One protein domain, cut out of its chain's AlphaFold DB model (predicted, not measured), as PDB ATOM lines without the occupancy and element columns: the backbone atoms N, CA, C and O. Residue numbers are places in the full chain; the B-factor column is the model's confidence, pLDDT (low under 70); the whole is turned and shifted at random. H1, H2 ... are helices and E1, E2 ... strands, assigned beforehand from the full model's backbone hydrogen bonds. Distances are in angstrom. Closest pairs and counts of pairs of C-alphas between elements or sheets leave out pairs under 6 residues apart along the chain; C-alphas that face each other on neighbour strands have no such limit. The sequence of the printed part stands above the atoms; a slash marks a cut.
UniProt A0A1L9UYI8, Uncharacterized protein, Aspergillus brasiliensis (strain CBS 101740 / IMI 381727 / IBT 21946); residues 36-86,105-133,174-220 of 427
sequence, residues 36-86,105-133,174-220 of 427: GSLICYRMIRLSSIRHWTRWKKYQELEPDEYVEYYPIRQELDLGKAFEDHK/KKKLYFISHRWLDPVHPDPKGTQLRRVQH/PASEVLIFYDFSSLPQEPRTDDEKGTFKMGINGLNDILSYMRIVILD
ATOM      1  N   GLY A  36     -13.066 -16.647 114.448       36.44
ATOM      2  CA  GLY A  36     -13.386 -17.213 113.128       36.44
ATOM      3  C   GLY A  36     -13.928 -18.651 113.189       36.44
ATOM      4  O   GLY A  36     -14.422 -19.177 112.197       36.44
ATOM      5  N   SER A  37     -13.897 -19.270 114.376       45.91
ATOM      6  CA  SER A  37     -14.567 -20.534 114.706       45.91
ATOM      7  C   SER A  37     -15.970 -20.351 115.306       45.91
ATOM      8  O   SER A  37     -16.522 -21.287 115.889       45.91
ATOM      9  N   LEU A  38     -16.556 -19.154 115.229       66.62
ATOM     10  CA  LEU A  38     -17.934 -18.943 115.637       66.62
ATOM     11  C   LEU A  38     -18.873 -19.732 114.758       66.62
ATOM     12  O   LEU A  38     -18.741 -19.811 113.538       66.62
ATOM     13  N   ILE A  39     -19.884 -20.271 115.412       78.12
ATOM     14  CA  ILE A  39     -20.956 -20.946 114.727       78.12
ATOM     15  C   ILE A  39     -21.703 -19.913 113.878       78.12
ATOM     16  O   ILE A  39     -22.429 -19.069 114.403       78.12
ATOM     17  N   CYS A  40     -21.498 -19.987 112.567       89.06
ATOM     18  CA  CYS A  40     -22.261 -19.241 111.583       89.06
ATOM     19  C   CYS A  40     -23.440 -20.093 111.119       89.06
ATOM     20  O   CYS A  40     -23.270 -21.227 110.658       89.06
ATOM     21  N   TYR A  41     -24.640 -19.535 111.231       93.69
ATOM     22  CA  TYR A  41     -25.858 -20.166 110.747       93.69
ATOM     23  C   TYR A  41     -26.383 -19.430 109.521       93.69
ATOM     24  O   TYR A  41     -26.465 -18.201 109.518       93.69
ATOM     25  N   ARG A  42     -26.819 -20.176 108.500       96.62
ATOM     26  CA  ARG A  42     -27.593 -19.585 107.401       96.62
ATOM     27  C   ARG A  42     -29.045 -19.455 107.824       96.62
ATOM     28  O   ARG A  42     -29.770 -20.444 107.928       96.62
ATOM     29  N   MET A  43     -29.467 -18.225 108.066       96.88
ATOM     30  CA  MET A  43     -30.843 -17.903 108.403       96.88
ATOM     31  C   MET A  43     -31.606 -17.572 107.131       96.88
ATOM     32  O   MET A  43     -31.289 -16.604 106.444       96.88
ATOM     33  N   ILE A  44     -32.608 -18.379 106.809       97.44
ATOM     34  CA  ILE A  44     -33.350 -18.267 105.557       97.44
ATOM     35  C   ILE A  44     -34.394 -17.166 105.691       97.44
ATOM     36  O   ILE A  44     -35.108 -17.081 106.692       97.44
ATOM     37  N   ARG A  45     -34.519 -16.330 104.667       96.00
ATOM     38  CA  ARG A  45     -35.556 -15.304 104.624       96.00
ATOM     39  C   ARG A  45     -36.905 -15.949 104.351       96.00
ATOM     40  O   ARG A  45     -37.065 -16.704 103.390       96.00
ATOM     41  N   LEU A  46     -37.904 -15.604 105.154       95.50
ATOM     42  CA  LEU A  46     -39.264 -16.077 104.916       95.50
ATOM     43  C   LEU A  46     -39.801 -15.605 103.554       95.50
ATOM     44  O   LEU A  46     -40.494 -16.365 102.878       95.50
ATOM     45  N   SER A  47     -39.452 -14.388 103.125       93.94
ATOM     46  CA  SER A  47     -39.815 -13.879 101.797       93.94
ATOM     47  C   SER A  47     -39.316 -14.794 100.673       93.94
ATOM     48  O   SER A  47     -40.064 -15.084  99.745       93.94
ATOM     49  N   SER A  48     -38.105 -15.339 100.789       95.81
ATOM     50  CA  SER A  48     -37.565 -16.311  99.832       95.81
ATOM     51  C   SER A  48     -38.305 -17.650  99.905       95.81
ATOM     52  O   SER A  48     -38.725 -18.175  98.874       95.81
ATOM     53  N   ILE A  49     -38.563 -18.159 101.118       96.56
ATOM     54  CA  ILE A  49     -39.299 -19.416 101.342       96.56
ATOM     55  C   ILE A  49     -40.674 -19.403 100.663       96.56
ATOM     56  O   ILE A  49     -41.090 -20.426 100.118       96.56
ATOM     57  N   ARG A  50     -41.376 -18.262 100.625       94.56
ATOM     58  CA  ARG A  50     -42.691 -18.121  99.961       94.56
ATOM     59  C   ARG A  50     -42.682 -18.448  98.467       94.56
ATOM     60  O   ARG A  50     -43.716 -18.826  97.926       94.56
ATOM     61  N   HIS A  51     -41.532 -18.338  97.810       95.50
ATOM     62  CA  HIS A  51     -41.384 -18.637  96.386       95.50
ATOM     63  C   HIS A  51     -40.802 -20.027  96.119       95.50
ATOM     64  O   HIS A  51     -40.730 -20.467  94.970       95.50
ATOM     65  N   TRP A  52     -40.391 -20.745  97.163       97.69
ATOM     66  CA  TRP A  52     -39.836 -22.080  97.021       97.69
ATOM     67  C   TRP A  52     -40.918 -23.114  96.709       97.69
ATOM     68  O   TRP A  52     -42.027 -23.089  97.239       97.69
ATOM     69  N   THR A  53     -40.569 -24.081  95.866       97.25
ATOM     70  CA  THR A  53     -41.417 -25.247  95.563       97.25
ATOM     71  C   THR A  53     -41.019 -26.486  96.366       97.25
ATOM     72  O   THR A  53     -41.806 -27.425  96.489       97.25
ATOM     73  N   ARG A  54     -39.806 -26.485  96.927       97.19
ATOM     74  CA  ARG A  54     -39.237 -27.509  97.810       97.19
ATOM     75  C   ARG A  54     -38.232 -26.862  98.760       97.19
ATOM     76  O   ARG A  54     -37.690 -25.807  98.437       97.19
ATOM     77  N   TRP A  55     -37.942 -27.514  99.883       97.81
ATOM     78  CA  TRP A  55     -36.810 -27.102 100.709       97.81
ATOM     79  C   TRP A  55     -35.509 -27.228  99.921       97.81
ATOM     80  O   TRP A  55     -35.276 -28.211  99.207       97.81
ATOM     81  N   LYS A  56     -34.675 -26.199 100.031       98.00
ATOM     82  CA  LYS A  56     -33.334 -26.180  99.459       98.00
ATOM     83  C   LYS A  56     -32.339 -26.675 100.493       98.00
ATOM     84  O   LYS A  56     -32.451 -26.340 101.673       98.00
ATOM     85  N   LYS A  57     -31.360 -27.464 100.063       97.62
ATOM     86  CA  LYS A  57     -30.218 -27.796 100.925       97.62
ATOM     87  C   LYS A  57     -29.419 -26.538 101.223       97.62
ATOM     88  O   LYS A  57     -29.414 -25.615 100.417       97.62
ATOM     89  N   TYR A  58     -28.660 -26.559 102.310       97.50
ATOM     90  CA  TYR A  58     -27.675 -25.527 102.629       97.50
ATOM     91  C   TYR A  58     -26.819 -25.100 101.426       97.50
ATOM     92  O   TYR A  58     -26.664 -23.907 101.182       97.50
ATOM     93  N   GLN A  59     -26.317 -26.057 100.640       96.94
ATOM     94  CA  GLN A  59     -25.474 -25.793  99.467       96.94
ATOM     95  C   GLN A  59     -26.233 -25.278  98.231       96.94
ATOM     96  O   GLN A  59     -25.604 -24.860  97.267       96.94
ATOM     97  N   GLU A  60     -27.566 -25.333  98.232       97.56
ATOM     98  CA  GLU A  60     -28.426 -24.898  97.121       97.56
ATOM     99  C   GLU A  60     -28.979 -23.479  97.325       97.56
ATOM    100  O   GLU A  60     -29.748 -23.002  96.489       97.56
ATOM    101  N   LEU A  61     -28.661 -22.839  98.455       97.62
ATOM    102  CA  LEU A  61     -29.126 -21.493  98.773       97.62
ATOM    103  C   LEU A  61     -28.369 -20.447  97.956       97.62
ATOM    104  O   LEU A  61     -27.139 -20.405  97.982       97.62
ATOM    105  N   GLU A  62     -29.119 -19.562  97.310       96.75
ATOM    106  CA  GLU A  62     -28.560 -18.379  96.658       96.75
ATOM    107  C   GLU A  62     -28.278 -17.276  97.703       96.75
ATOM    108  O   GLU A  62     -28.979 -17.206  98.720       96.75
ATOM    109  N   PRO A  63     -27.268 -16.404  97.505       95.31
ATOM    110  CA  PRO A  63     -26.869 -15.392  98.496       95.31
ATOM    111  C   PRO A  63     -27.979 -14.433  98.951       95.31
ATOM    112  O   PRO A  63     -27.925 -13.915 100.062       95.31
ATOM    113  N   ASP A  64     -28.988 -14.183  98.119       94.69
ATOM    114  CA  ASP A  64     -30.127 -13.324  98.448       94.69
ATOM    115  C   ASP A  64     -31.207 -14.034  99.283       94.69
ATOM    116  O   ASP A  64     -32.078 -13.366  99.848       94.69
ATOM    117  N   GLU A  65     -31.143 -15.362  99.412       96.00
ATOM    118  CA  GLU A  65     -32.141 -16.178 100.113       96.00
ATOM    119  C   GLU A  65     -31.882 -16.336 101.609       96.00
ATOM    120  O   GLU A  65     -32.778 -16.737 102.360       96.00
ATOM    121  N   TYR A  66     -30.672 -16.017 102.061       96.62
ATOM    122  CA  TYR A  66     -30.281 -16.137 103.457       96.62
ATOM    123  C   TYR A  66     -29.537 -14.900 103.956       96.62
ATOM    124  O   TYR A  66     -29.224 -13.971 103.212       96.62
ATOM    125  N   VAL A  67     -29.305 -14.882 105.261       94.75
ATOM    126  CA  VAL A  67     -28.286 -14.058 105.911       94.75
ATOM    127  C   VAL A  67     -27.418 -14.960 106.762       94.75
ATOM    128  O   VAL A  67     -27.885 -15.983 107.275       94.75
ATOM    129  N   GLU A  68     -26.162 -14.582 106.924       93.94
ATOM    130  CA  GLU A  68     -25.291 -15.236 107.888       93.94
ATOM    131  C   GLU A  68     -25.545 -14.639 109.265       93.94
ATOM    132  O   GLU A  68     -25.617 -13.419 109.427       93.94
ATOM    133  N   TYR A  69     -25.762 -15.509 110.246       91.75
ATOM    134  CA  TYR A  69     -26.058 -15.135 111.618       91.75
ATOM    135  C   TYR A  69     -24.978 -15.655 112.557       91.75
ATOM    136  O   TYR A  69     -24.684 -16.853 112.578       91.75
ATOM    137  N   TYR A  70     -24.456 -14.735 113.365       88.50
ATOM    138  CA  TYR A  70     -23.400 -14.969 114.340       88.50
ATOM    139  C   TYR A  70     -23.945 -14.654 115.741       88.50
ATOM    140  O   TYR A  70     -23.889 -13.494 116.164       88.50
ATOM    141  N   PRO A  71     -24.475 -15.647 116.484       82.75
ATOM    142  CA  PRO A  71     -25.129 -15.407 117.771       82.75
ATOM    143  C   PRO A  71     -24.256 -14.630 118.759       82.75
ATOM    144  O   PRO A  71     -24.736 -13.687 119.382       82.75
ATOM    145  N   ILE A  72     -22.956 -14.942 118.833       75.62
ATOM    146  CA  ILE A  72     -22.060 -14.283 119.794       75.62
ATOM    147  C   ILE A  72     -21.971 -12.775 119.565       75.62
ATOM    148  O   ILE A  72     -21.795 -12.020 120.513       75.62
ATOM    149  N   ARG A  73     -22.056 -12.312 118.308       78.19
ATOM    150  CA  ARG A  73     -21.911 -10.884 118.007       78.19
ATOM    151  C   ARG A  73     -23.088 -10.111 118.583       78.19
ATOM    152  O   ARG A  73     -22.904  -9.012 119.087       78.19
ATOM    153  N   GLN A  74     -24.269 -10.730 118.576       74.19
ATOM    154  CA  GLN A  74     -25.450 -10.202 119.247       74.19
ATOM    155  C   GLN A  74     -25.295 -10.200 120.774       74.19
ATOM    156  O   GLN A  74     -25.739  -9.266 121.431       74.19
ATOM    157  N   GLU A  75     -24.713 -11.254 121.343       69.56
ATOM    158  CA  GLU A  75     -24.544 -11.395 122.795       69.56
ATOM    159  C   GLU A  75     -23.517 -10.416 123.368       69.56
ATOM    160  O   GLU A  75     -23.710  -9.883 124.460       69.56
ATOM    161  N   LEU A  76     -22.430 -10.196 122.632       70.38
ATOM    162  CA  LEU A  76     -21.277  -9.411 123.058       70.38
ATOM    163  C   LEU A  76     -21.320  -7.956 122.574       70.38
ATOM    164  O   LEU A  76     -20.392  -7.205 122.860       70.38
ATOM    165  N   ASP A  77     -22.363  -7.578 121.831       72.50
ATOM    166  CA  ASP A  77     -22.488  -6.268 121.177       72.50
ATOM    167  C   ASP A  77     -21.268  -5.932 120.286       72.50
ATOM    168  O   ASP A  77     -20.855  -4.783 120.150       72.50
ATOM    169  N   LEU A  78     -20.663  -6.956 119.664       69.06
ATOM    170  CA  LEU A  78     -19.458  -6.845 118.818       69.06
ATOM    171  C   LEU A  78     -19.801  -6.469 117.366       69.06
ATOM    172  O   LEU A  78     -19.228  -6.995 116.413       69.06
ATOM    173  N   GLY A  79     -20.788  -5.596 117.181       75.81
ATOM    174  CA  GLY A  79     -21.250  -5.156 115.866       75.81
ATOM    175  C   GLY A  79     -22.400  -5.988 115.289       75.81
ATOM    176  O   GLY A  79     -23.244  -6.529 116.005       75.81
ATOM    177  N   LYS A  80     -22.493  -6.036 113.952       79.00
ATOM    178  CA  LYS A  80     -23.666  -6.594 113.262       79.00
ATOM    179  C   LYS A  80     -23.724  -8.113 113.428       79.00
ATOM    180  O   LYS A  80     -22.891  -8.851 112.902       79.00
ATOM    181  N   ALA A  81     -24.768  -8.581 114.107       77.44
ATOM    182  CA  ALA A  81     -25.072 -10.006 114.250       77.44
ATOM    183  C   ALA A  81     -25.465 -10.689 112.928       77.44
ATOM    184  O   ALA A  81     -25.459 -11.918 112.850       77.44
ATOM    185  N   PHE A  82     -25.816  -9.899 111.907       84.56
ATOM    186  CA  PHE A  82     -26.241 -10.369 110.595       84.56
ATOM    187  C   PHE A  82     -25.346  -9.795 109.503       84.56
ATOM    188  O   PHE A  82     -25.200  -8.576 109.408       84.56
ATOM    189  N   GLU A  83     -24.842 -10.667 108.638       84.62
ATOM    190  CA  GLU A  83     -24.153 -10.285 107.408       84.62
ATOM    191  C   GLU A  83     -25.051 -10.611 106.207       84.62
ATOM    192  O   GLU A  83     -25.580 -11.720 106.074       84.62
ATOM    193  N   ASP A  84     -25.296  -9.601 105.370       85.44
ATOM    194  CA  ASP A  84     -26.130  -9.702 104.173       85.44
ATOM    195  C   ASP A  84     -25.227  -9.762 102.937       85.44
ATOM    196  O   ASP A  84     -24.510  -8.806 102.645       85.44
ATOM    197  N   HIS A  85     -25.264 -10.880 102.212       82.19
ATOM    198  CA  HIS A  85     -24.399 -11.131 101.053       82.19
ATOM    199  C   HIS A  85     -24.991 -10.648  99.728       82.19
ATOM    200  O   HIS A  85     -24.513 -11.042  98.665       82.19
ATOM    201  N   LYS A  86     -26.030  -9.802  99.749       77.38
ATOM    202  CA  LYS A  86     -26.637  -9.278  98.518       77.38
ATOM    203  C   LYS A  86     -25.584  -8.601  97.623       77.38
ATOM    204  O   LYS A  86     -25.079  -7.527  97.972       77.38
ATOM    205  N   LYS A 105     -36.118  -4.559 114.022       81.81
ATOM    206  CA  LYS A 105     -35.592  -5.744 114.695       81.81
ATOM    207  C   LYS A 105     -36.077  -7.003 113.973       81.81
ATOM    208  O   LYS A 105     -37.265  -7.333 114.033       81.81
ATOM    209  N   LYS A 106     -35.144  -7.738 113.366       88.31
ATOM    210  CA  LYS A 106     -35.423  -9.030 112.726       88.31
ATOM    211  C   LYS A 106     -35.988 -10.031 113.740       88.31
ATOM    212  O   LYS A 106     -35.510 -10.140 114.872       88.31
ATOM    213  N   LYS A 107     -37.011 -10.779 113.331       90.38
ATOM    214  CA  LYS A 107     -37.641 -11.845 114.120       90.38
ATOM    215  C   LYS A 107     -37.010 -13.184 113.746       90.38
ATOM    216  O   LYS A 107     -37.060 -13.577 112.583       90.38
ATOM    217  N   LEU A 108     -36.459 -13.890 114.731       92.94
ATOM    218  CA  LEU A 108     -35.818 -15.189 114.529       92.94
ATOM    219  C   LEU A 108     -36.764 -16.329 114.903       92.94
ATOM    220  O   LEU A 108     -37.312 -16.345 116.008       92.94
ATOM    221  N   TYR A 109     -36.918 -17.284 113.996       94.44
ATOM    222  CA  TYR A 109     -37.723 -18.483 114.182       94.44
ATOM    223  C   TYR A 109     -36.862 -19.726 114.018       94.44
ATOM    224  O   TYR A 109     -36.001 -19.771 113.147       94.44
ATOM    225  N   PHE A 110     -37.140 -20.746 114.815       96.38
ATOM    226  CA  PHE A 110     -36.570 -22.076 114.686       96.38
ATOM    227  C   PHE A 110     -37.696 -23.052 114.352       96.38
ATOM    228  O   PHE A 110     -38.654 -23.172 115.118       96.38
ATOM    229  N   ILE A 111     -37.595 -23.736 113.212       96.62
ATOM    230  CA  ILE A 111     -38.601 -24.711 112.779       96.62
ATOM    231  C   ILE A 111     -38.150 -26.109 113.184       96.62
ATOM    232  O   ILE A 111     -37.352 -26.752 112.496       96.62
ATOM    233  N   SER A 112     -38.702 -26.599 114.288       96.38
ATOM    234  CA  SER A 112     -38.510 -27.981 114.693       96.38
ATOM    235  C   SER A 112     -39.486 -28.883 113.948       96.38
ATOM    236  O   SER A 112     -40.700 -28.661 113.934       96.38
ATOM    237  N   HIS A 113     -38.945 -29.915 113.312       95.50
ATOM    238  CA  HIS A 113     -39.708 -30.819 112.469       95.50
ATOM    239  C   HIS A 113     -39.040 -32.193 112.410       95.50
ATOM    240  O   HIS A 113     -37.853 -32.360 112.697       95.50
ATOM    241  N   ARG A 114     -39.809 -33.200 111.998       93.88
ATOM    242  CA  ARG A 114     -39.276 -34.528 111.696       93.88
ATOM    243  C   ARG A 114     -38.883 -34.612 110.226       93.88
ATOM    244  O   ARG A 114     -39.654 -34.224 109.351       93.88
ATOM    245  N   TRP A 115     -37.725 -35.211 109.959       94.19
ATOM    246  CA  TRP A 115     -37.364 -35.652 108.615       94.19
ATOM    247  C   TRP A 115     -38.281 -36.800 108.178       94.19
ATOM    248  O   TRP A 115     -38.272 -37.873 108.786       94.19
ATOM    249  N   LEU A 116     -39.067 -36.570 107.129       93.75
ATOM    250  CA  LEU A 116     -40.020 -37.530 106.570       93.75
ATOM    251  C   LEU A 116     -39.352 -38.565 105.656       93.75
ATOM    252  O   LEU A 116     -39.914 -39.636 105.432       93.75
ATOM    253  N   ASP A 117     -38.166 -38.254 105.130       93.44
ATOM    254  CA  ASP A 117     -37.359 -39.148 104.304       93.44
ATOM    255  C   ASP A 117     -35.859 -39.008 104.656       93.44
ATOM    256  O   ASP A 117     -35.419 -37.914 105.018       93.44
ATOM    257  N   PRO A 118     -35.048 -40.084 104.582       90.50
ATOM    258  CA  PRO A 118     -33.622 -40.034 104.927       90.50
ATOM    259  C   PRO A 118     -32.767 -39.104 104.055       90.50
ATOM    260  O   PRO A 118     -31.666 -38.736 104.464       90.50
ATOM    261  N   VAL A 119     -33.223 -38.775 102.844       92.25
ATOM    262  CA  VAL A 119     -32.491 -37.949 101.872       92.25
ATOM    263  C   VAL A 119     -32.980 -36.504 101.887       92.25
ATOM    264  O   VAL A 119     -32.202 -35.588 101.608       92.25
ATOM    265  N   HIS A 120     -34.260 -36.291 102.187       94.88
ATOM    266  CA  HIS A 120     -34.877 -34.973 102.172       94.88
ATOM    267  C   HIS A 120     -35.934 -34.864 103.281       94.88
ATOM    268  O   HIS A 120     -36.822 -35.708 103.347       94.88
ATOM    269  N   PRO A 121     -35.924 -33.814 104.120       95.19
ATOM    270  CA  PRO A 121     -36.813 -33.739 105.279       95.19
ATOM    271  C   PRO A 121     -38.295 -33.673 104.896       95.19
ATOM    272  O   PRO A 121     -39.130 -34.220 105.602       95.19
ATOM    273  N   ASP A 122     -38.630 -33.060 103.760       96.88
ATOM    274  CA  ASP A 122     -40.019 -32.901 103.316       96.88
ATOM    275  C   ASP A 122     -40.157 -33.039 101.788       96.88
ATOM    276  O   ASP A 122     -40.300 -32.050 101.064       96.88
ATOM    277  N   PRO A 123     -40.073 -34.270 101.246       96.50
ATOM    278  CA  PRO A 123     -40.051 -34.502  99.799       96.50
ATOM    279  C   PRO A 123     -41.367 -34.116  99.105       96.50
ATOM    280  O   PRO A 123     -41.399 -33.918  97.894       96.50
ATOM    281  N   LYS A 124     -42.467 -34.006  99.862       96.69
ATOM    282  CA  LYS A 124     -43.799 -33.637  99.356       96.69
ATOM    283  C   LYS A 124     -44.118 -32.142  99.527       96.69
ATOM    284  O   LYS A 124     -45.219 -31.706  99.159       96.69
ATOM    285  N   GLY A 125     -43.207 -31.360 100.112       96.50
ATOM    286  CA  GLY A 125     -43.403 -29.933 100.393       96.50
ATOM    287  C   GLY A 125     -44.527 -29.645 101.399       96.50
ATOM    288  O   GLY A 125     -45.097 -28.557 101.391       96.50
ATOM    289  N   THR A 126     -44.937 -30.634 102.193       95.12
ATOM    290  CA  THR A 126     -46.018 -30.498 103.177       95.12
ATOM    291  C   THR A 126     -45.652 -29.565 104.324       95.12
ATOM    292  O   THR A 126     -46.455 -28.701 104.664       95.12
ATOM    293  N   GLN A 127     -44.445 -29.695 104.872       95.38
ATOM    294  CA  GLN A 127     -43.925 -28.827 105.928       95.38
ATOM    295  C   GLN A 127     -43.564 -27.450 105.362       95.38
ATOM    296  O   GLN A 127     -43.903 -26.440 105.974       95.38
ATOM    297  N   LEU A 128     -42.980 -27.395 104.155       96.62
ATOM    298  CA  LEU A 128     -42.699 -26.136 103.453       96.62
ATOM    299  C   LEU A 128     -43.959 -25.283 103.329       96.62
ATOM    300  O   LEU A 128     -43.960 -24.122 103.728       96.62
ATOM    301  N   ARG A 129     -45.051 -25.879 102.830       95.38
ATOM    302  CA  ARG A 129     -46.327 -25.175 102.702       95.38
ATOM    303  C   ARG A 129     -46.802 -24.636 104.042       95.38
ATOM    304  O   ARG A 129     -47.274 -23.515 104.062       95.38
ATOM    305  N   ARG A 130     -46.656 -25.357 105.160       92.31
ATOM    306  CA  ARG A 130     -47.026 -24.816 106.485       92.31
ATOM    307  C   ARG A 130     -46.185 -23.585 106.845       92.31
ATOM    308  O   ARG A 130     -46.751 -22.553 107.189       92.31
ATOM    309  N   VAL A 131     -44.863 -23.655 106.674       93.88
ATOM    310  CA  VAL A 131     -43.941 -22.544 106.988       93.88
ATOM    311  C   VAL A 131     -44.183 -21.312 106.110       93.88
ATOM    312  O   VAL A 131     -44.076 -20.192 106.597       93.88
ATOM    313  N   GLN A 132     -44.566 -21.486 104.842       93.56
ATOM    314  CA  GLN A 132     -44.881 -20.374 103.930       93.56
ATOM    315  C   GLN A 132     -46.036 -19.482 104.416       93.56
ATOM    316  O   GLN A 132     -46.113 -18.322 104.009       93.56
ATOM    317  N   HIS A 133     -46.904 -20.002 105.289       87.88
ATOM    318  CA  HIS A 133     -48.008 -19.250 105.892       87.88
ATOM    319  C   HIS A 133     -47.621 -18.554 107.209       87.88
ATOM    320  O   HIS A 133     -48.484 -17.951 107.843       87.88
ATOM    321  N   PRO A 174     -43.855  -7.872 105.604       84.50
ATOM    322  CA  PRO A 174     -43.424  -8.268 106.946       84.50
ATOM    323  C   PRO A 174     -42.583  -9.554 106.969       84.50
ATOM    324  O   PRO A 174     -41.902  -9.820 107.960       84.50
ATOM    325  N   ALA A 175     -42.605 -10.359 105.900       86.56
ATOM    326  CA  ALA A 175     -41.722 -11.510 105.754       86.56
ATOM    327  C   ALA A 175     -40.249 -11.156 105.493       86.56
ATOM    328  O   ALA A 175     -39.397 -12.019 105.702       86.56
ATOM    329  N   SER A 176     -39.918  -9.926 105.076       85.81
ATOM    330  CA  SER A 176     -38.522  -9.479 104.934       85.81
ATOM    331  C   SER A 176     -37.790  -9.437 106.274       85.81
ATOM    332  O   SER A 176     -36.586  -9.687 106.331       85.81
ATOM    333  N   GLU A 177     -38.536  -9.182 107.352       89.56
ATOM    334  CA  GLU A 177     -38.028  -9.068 108.721       89.56
ATOM    335  C   GLU A 177     -37.975 -10.414 109.451       89.56
ATOM    336  O   GLU A 177     -37.568 -10.477 110.613       89.56
ATOM    337  N   VAL A 178     -38.413 -11.498 108.810       92.69
ATOM    338  CA  VAL A 178     -38.483 -12.826 109.418       92.69
ATOM    339  C   VAL A 178     -37.375 -13.709 108.872       92.69
ATOM    340  O   VAL A 178     -37.266 -13.960 107.670       92.69
ATOM    341  N   LEU A 179     -36.579 -14.221 109.803       95.69
ATOM    342  CA  LEU A 179     -35.476 -15.125 109.553       95.69
ATOM    343  C   LEU A 179     -35.765 -16.477 110.190       95.69
ATOM    344  O   LEU A 179     -36.128 -16.564 111.364       95.69
ATOM    345  N   ILE A 180     -35.585 -17.529 109.409       96.75
ATOM    346  CA  ILE A 180     -35.908 -18.898 109.777       96.75
ATOM    347  C   ILE A 180     -34.627 -19.717 109.858       96.75
ATOM    348  O   ILE A 180     -33.811 -19.715 108.942       96.75
ATOM    349  N   PHE A 181     -34.480 -20.443 110.955       97.44
ATOM    350  CA  PHE A 181     -33.583 -21.573 111.062       97.44
ATOM    351  C   PHE A 181     -34.356 -22.845 110.708       97.44
ATOM    352  O   PHE A 181     -35.371 -23.162 111.337       97.44
ATOM    353  N   TYR A 182     -33.864 -23.572 109.712       97.19
ATOM    354  CA  TYR A 182     -34.381 -24.871 109.296       97.19
ATOM    355  C   TYR A 182     -33.178 -25.776 109.043       97.19
ATOM    356  O   TYR A 182     -32.434 -25.524 108.101       97.19
ATOM    357  N   ASP A 183     -32.952 -26.792 109.879       94.56
ATOM    358  CA  ASP A 183     -31.689 -27.553 109.952       94.56
ATOM    359  C   ASP A 183     -31.088 -27.953 108.582       94.56
ATOM    360  O   ASP A 183     -29.897 -27.758 108.343       94.56
ATOM    361  N   PHE A 184     -31.916 -28.427 107.649       96.88
ATOM    362  CA  PHE A 184     -31.547 -28.858 106.300       96.88
ATOM    363  C   PHE A 184     -31.010 -27.734 105.407       96.88
ATOM    364  O   PHE A 184     -30.165 -27.962 104.538       96.88
ATOM    365  N   SER A 185     -31.511 -26.521 105.616       97.88
ATOM    366  CA  SER A 185     -31.152 -25.318 104.869       97.88
ATOM    367  C   SER A 185     -30.128 -24.467 105.633       97.88
ATOM    368  O   SER A 185     -29.320 -23.778 105.019       97.88
ATOM    369  N   SER A 186     -30.112 -24.537 106.963       97.50
ATOM    370  CA  SER A 186     -29.288 -23.692 107.833       97.50
ATOM    371  C   SER A 186     -27.934 -24.296 108.195       97.50
ATOM    372  O   SER A 186     -27.037 -23.551 108.591       97.50
ATOM    373  N   LEU A 187     -27.763 -25.613 108.034       95.81
ATOM    374  CA  LEU A 187     -26.511 -26.327 108.295       95.81
ATOM    375  C   LEU A 187     -26.079 -27.186 107.097       95.81
ATOM    376  O   LEU A 187     -26.946 -27.740 106.417       95.81
ATOM    377  N   PRO A 188     -24.765 -27.389 106.871       96.31
ATOM    378  CA  PRO A 188     -24.280 -28.215 105.769       96.31
ATOM    379  C   PRO A 188     -24.854 -29.636 105.770       96.31
ATOM    380  O   PRO A 188     -24.890 -30.318 106.802       96.31
ATOM    381  N   GLN A 189     -25.257 -30.114 104.593       95.06
ATOM    382  CA  GLN A 189     -25.838 -31.446 104.388       95.06
ATOM    383  C   GLN A 189     -24.882 -32.360 103.621       95.06
ATOM    384  O   GLN A 189     -23.979 -31.886 102.940       95.06
ATOM    385  N   GLU A 190     -25.066 -33.678 103.729       94.44
ATOM    386  CA  GLU A 190     -24.232 -34.638 102.993       94.44
ATOM    387  C   GLU A 190     -24.480 -34.583 101.464       94.44
ATOM    388  O   GLU A 190     -25.633 -34.423 101.033       94.44
ATOM    389  N   PRO A 191     -23.437 -34.801 100.633       96.12
ATOM    390  CA  PRO A 191     -22.032 -34.984 101.014       96.12
ATOM    391  C   PRO A 191     -21.373 -33.665 101.454       96.12
ATOM    392  O   PRO A 191     -21.461 -32.675 100.733       96.12
ATOM    393  N   ARG A 192     -20.693 -33.673 102.608       95.19
ATOM    394  CA  ARG A 192     -20.002 -32.488 103.153       95.19
ATOM    395  C   ARG A 192     -18.529 -32.421 102.750       95.19
ATOM    396  O   ARG A 192     -17.835 -33.445 102.792       95.19
ATOM    397  N   THR A 193     -18.026 -31.223 102.464       95.56
ATOM    398  CA  THR A 193     -16.580 -30.931 102.456       95.56
ATOM    399  C   THR A 193     -15.991 -31.041 103.869       95.56
ATOM    400  O   THR A 193     -16.721 -31.167 104.854       95.56
ATOM    401  N   ASP A 194     -14.662 -31.033 104.006       91.94
ATOM    402  CA  ASP A 194     -14.033 -31.110 105.333       91.94
ATOM    403  C   ASP A 194     -14.323 -29.870 106.191       91.94
ATOM    404  O   ASP A 194     -14.637 -30.016 107.375       91.94
ATOM    405  N   ASP A 195     -14.352 -28.685 105.581       88.62
ATOM    406  CA  ASP A 195     -14.741 -27.442 106.257       88.62
ATOM    407  C   ASP A 195     -16.213 -27.494 106.692       88.62
ATOM    408  O   ASP A 195     -16.545 -27.225 107.849       88.62
ATOM    409  N   GLU A 196     -17.101 -27.967 105.810       93.06
ATOM    410  CA  GLU A 196     -18.527 -28.134 106.110       93.06
ATOM    411  C   GLU A 196     -18.789 -29.131 107.246       93.06
ATOM    412  O   GLU A 196     -19.755 -28.968 107.993       93.06
ATOM    413  N   LYS A 197     -17.953 -30.165 107.419       90.62
ATOM    414  CA  LYS A 197     -18.047 -31.066 108.583       90.62
ATOM    415  C   LYS A 197     -17.737 -30.325 109.879       90.62
ATOM    416  O   LYS A 197     -18.411 -30.569 110.880       90.62
ATOM    417  N   GLY A 198     -16.738 -29.440 109.857       86.31
ATOM    418  CA  GLY A 198     -16.411 -28.553 110.971       86.31
ATOM    419  C   GLY A 198     -17.596 -27.657 111.321       86.31
ATOM    420  O   GLY A 198     -18.095 -27.715 112.446       86.31
ATOM    421  N   THR A 199     -18.114 -26.920 110.336       88.25
ATOM    422  CA  THR A 199     -19.288 -26.047 110.490       88.25
ATOM    423  C   THR A 199     -20.513 -26.811 110.985       88.25
ATOM    424  O   THR A 199     -21.163 -26.373 111.928       88.25
ATOM    425  N   PHE A 200     -20.816 -27.981 110.413       90.12
ATOM    426  CA  PHE A 200     -21.940 -28.807 110.851       90.12
ATOM    427  C   PHE A 200     -21.784 -29.244 112.312       90.12
ATOM    428  O   PHE A 200     -22.718 -29.110 113.097       90.12
ATOM    429  N   LYS A 201     -20.600 -29.733 112.704       84.50
ATOM    430  CA  LYS A 201     -20.334 -30.165 114.082       84.50
ATOM    431  C   LYS A 201     -20.472 -29.008 115.075       84.50
ATOM    432  O   LYS A 201     -21.088 -29.185 116.123       84.50
ATOM    433  N   MET A 202     -19.922 -27.841 114.744       84.44
ATOM    434  CA  MET A 202     -20.051 -26.637 115.568       84.44
ATOM    435  C   MET A 202     -21.517 -26.188 115.660       84.44
ATOM    436  O   MET A 202     -22.013 -25.967 116.760       84.44
ATOM    437  N   GLY A 203     -22.233 -26.165 114.532       86.12
ATOM    438  CA  GLY A 203     -23.660 -25.845 114.453       86.12
ATOM    439  C   GLY A 203     -24.541 -26.725 115.332       86.12
ATOM    440  O   GLY A 203     -25.377 -26.224 116.074       86.12
ATOM    441  N   ILE A 204     -24.319 -28.038 115.297       84.44
ATOM    442  CA  ILE A 204     -25.050 -28.997 116.133       84.44
ATOM    443  C   ILE A 204     -24.765 -28.773 117.621       84.44
ATOM    444  O   ILE A 204     -25.695 -28.763 118.426       84.44
ATOM    445  N   ASN A 205     -23.503 -28.547 117.989       80.44
ATOM    446  CA  ASN A 205     -23.123 -28.309 119.383       80.44
ATOM    447  C   ASN A 205     -23.691 -26.992 119.935       80.44
ATOM    448  O   ASN A 205     -23.976 -26.905 121.126       80.44
ATOM    449  N   GLY A 206     -23.879 -25.986 119.079       82.69
ATOM    450  CA  GLY A 206     -24.421 -24.682 119.456       82.69
ATOM    451  C   GLY A 206     -25.938 -24.551 119.408       82.69
ATOM    452  O   GLY A 206     -26.447 -23.452 119.649       82.69
ATOM    453  N   LEU A 207     -26.685 -25.617 119.091       82.88
ATOM    454  CA  LEU A 207     -28.143 -25.503 119.012       82.88
ATOM    455  C   LEU A 207     -28.780 -25.138 120.357       82.88
ATOM    456  O   LEU A 207     -29.764 -24.406 120.385       82.88
ATOM    457  N   ASN A 208     -28.217 -25.587 121.481       79.69
ATOM    458  CA  ASN A 208     -28.711 -25.209 122.809       79.69
ATOM    459  C   ASN A 208     -28.755 -23.694 123.011       79.69
ATOM    460  O   ASN A 208     -29.723 -23.149 123.555       79.69
ATOM    461  N   ASP A 209     -27.695 -23.027 122.563       80.69
ATOM    462  CA  ASP A 209     -27.558 -21.589 122.698       80.69
ATOM    463  C   ASP A 209     -28.516 -20.900 121.726       80.69
ATOM    464  O   ASP A 209     -29.338 -20.089 122.152       80.69
ATOM    465  N   ILE A 210     -28.533 -21.304 120.448       85.69
ATOM    466  CA  ILE A 210     -29.385 -20.653 119.441       85.69
ATOM    467  C   ILE A 210     -30.885 -20.783 119.754       85.69
ATOM    468  O   ILE A 210     -31.632 -19.813 119.612       85.69
ATOM    469  N   LEU A 211     -31.333 -21.939 120.262       87.00
ATOM    470  CA  LEU A 211     -32.730 -22.180 120.653       87.00
ATOM    471  C   LEU A 211     -33.193 -21.228 121.764       87.00
ATOM    472  O   LEU A 211     -34.384 -20.932 121.882       87.00
ATOM    473  N   SER A 212     -32.259 -20.711 122.565       80.69
ATOM    474  CA  SER A 212     -32.553 -19.726 123.606       80.69
ATOM    475  C   SER A 212     -32.814 -18.320 123.048       80.69
ATOM    476  O   SER A 212     -33.366 -17.484 123.769       80.69
ATOM    477  N   TYR A 213     -32.463 -18.054 121.789       83.12
ATOM    478  CA  TYR A 213     -32.630 -16.756 121.121       83.12
ATOM    479  C   TYR A 213     -33.760 -16.734 120.092       83.12
ATOM    480  O   TYR A 213     -34.121 -15.670 119.588       83.12
ATOM    481  N   MET A 214     -34.329 -17.896 119.782       90.56
ATOM    482  CA  MET A 214     -35.290 -18.060 118.699       90.56
ATOM    483  C   MET A 214     -36.684 -18.379 119.209       90.56
ATOM    484  O   MET A 214     -36.860 -19.007 120.250       90.56
ATOM    485  N   ARG A 215     -37.688 -17.977 118.430       91.38
ATOM    486  CA  ARG A 215     -39.069 -18.422 118.608       91.38
ATOM    487  C   ARG A 215     -39.230 -19.794 117.975       91.38
ATOM    488  O   ARG A 215     -38.972 -19.951 116.785       91.38
ATOM    489  N   ILE A 216     -39.640 -20.783 118.752       93.50
ATOM    490  CA  ILE A 216     -39.680 -22.169 118.292       93.50
ATOM    491  C   ILE A 216     -41.081 -22.505 117.791       93.50
ATOM    492  O   ILE A 216     -42.081 -22.279 118.477       93.50
ATOM    493  N   VAL A 217     -41.124 -23.051 116.581       94.00
ATOM    494  CA  VAL A 217     -42.317 -23.570 115.919       94.00
ATOM    495  C   VAL A 217     -42.171 -25.079 115.813       94.00
ATOM    496  O   VAL A 217     -41.213 -25.562 115.208       94.00
ATOM    497  N   ILE A 218     -43.119 -25.812 116.388       94.06
ATOM    498  CA  ILE A 218     -43.188 -27.270 116.305       94.06
ATOM    499  C   ILE A 218     -44.202 -27.638 115.232       94.06
ATOM    500  O   ILE A 218     -45.388 -27.336 115.373       94.06
ATOM    501  N   LEU A 219     -43.736 -28.285 114.163       93.44
ATOM    502  CA  LEU A 219     -44.610 -28.839 113.131       93.44
ATOM    503  C   LEU A 219     -44.970 -30.282 113.495       93.44
ATOM    504  O   LEU A 219     -44.082 -31.138 113.569       93.44
ATOM    505  N   ASP A 220     -46.258 -30.557 113.709       85.69
ATOM    506  CA  ASP A 220     -46.713 -31.874 114.154       85.69
ATOM    507  C   ASP A 220     -46.591 -32.914 113.041       85.69
ATOM    508  O   ASP A 220     -46.929 -32.691 111.869       85.69
TER     509      ASP A 220
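This is residues 36 to 86, 105 to 133 and 174 to 220 of the 427 residues of an uncharacterized protein of Aspergillus brasiliensis (strain CBS 101740 / IMI 381727 / IBT 21946) (UniProt A0A1L9UYI8). A strongly twisted sheet of five strands runs through the model, and short helices sit round its margins without forming a full layer over it. H1 lies between H3 and H4 in a small cluster, H5 packs on E1 near the middle, and H6, the longest helix, is set off from most of the sheet, while H2 is the element farthest from the middle. The printed part has 127 residues with seven named helices and five named strands, in the order E1 H1 E2 H2 E3 H3 H4 E4 H5 H6 H7 E5, and the class is mixed, helices and strands. The sheet runs E2 E1 E4 E3 E5 and is mixed, with antiparallel and parallel pairs. The whole is compact and rounded, with a radius of gyration of the C-alphas of 13.9 A and spans of 41 by 37 by 28 A.

E1, residues 41 to 45, is an inner strand with staggered pairing: residues 41 to 44 pair with E2, residues 66 to 69, and residues 44 to 45 with E4, residues 178 to 181. E1 and E2 are antiparallel at 142 degrees, with N 43 and O 67 2.9 A apart, within hydrogen-bond range. E1 and E4 are antiparallel at 137 degrees, with N 44 and O 180 within range at 2.8 A. E4 is parallel to E3, residues 107 to 112, at 33 degrees, with N 109 and O 179 within range at 2.8 A. E3 is parallel to the edge strand E5, residues 215 to 218, at 27 degrees, with N 110 and O 215 within range at 2.8 A. E2 is the other edge strand, and its residues 68 to 69 also pair, antiparallel, with residues 82 to 83. H1, residues 46 to 49, only grazes the sheet. It touches H3, residues 126 to 132, with the closest C-alphas, those of Ile 49 and Gln 132, 6.2 A apart. It also touches H4, residues 174 to 177, with the closest C-alphas, those of Ser 47 and Ala 175, 5.0 A apart. H3 and H4 are apart. H5, residues 183 to 186, only grazes the sheet; its closest C-alpha to E1 is that of Ser 186, 4.5 A from that of Arg 42. H5 and H6, residues 194 to 205, are near each other. H6 is not on the sheet, but only just, with 4 pairs of C-alphas within 10 A. H7, residues 207 to 211, meets H6 only through their link. H2, residues 71 to 76, is close to H7 but not clearly touching, with the closest C-alphas, those of Pro 71 and Ile 210, 7.0 A apart. In H2, H3, H6 and H7 every O i to N i+4 pair is within hydrogen-bond range; H1, H4 and H5 are too short for such a pair, and their single O i to N i+3 pair is within range in H1 and H4 but not in H5.

E1 begins at C-alpha 41, (-25.858, -20.166, 110.747), and measures 12.5 A from first to last C-alpha. E3 is the longest strand, 16.2 A, from C-alpha 107 at (-37.641, -11.845, 114.120). H6 measures 17.0 A and H3 10.2 A. E4 measures 10.2 A and E5 10.0 A, ending at C-alpha 218, (-43.188, -27.270, 116.305).

The two C-alphas farthest apart, those of Leu 78 and Lys 124, are 41.1 A apart. Residues 87 to 104 are not printed, with 18.8 A from C-alpha 86 to C-alpha 105, and neither are residues 134 to 173, with 11.9 A from C-alpha 133 to C-alpha 174. The links from H1 to E2, 16 residues, and from E3 to H3, 13 residues, are long. The mean pLDDT of the printed part is 89.6; residues 36 to 38, 75 and 78 are under 70.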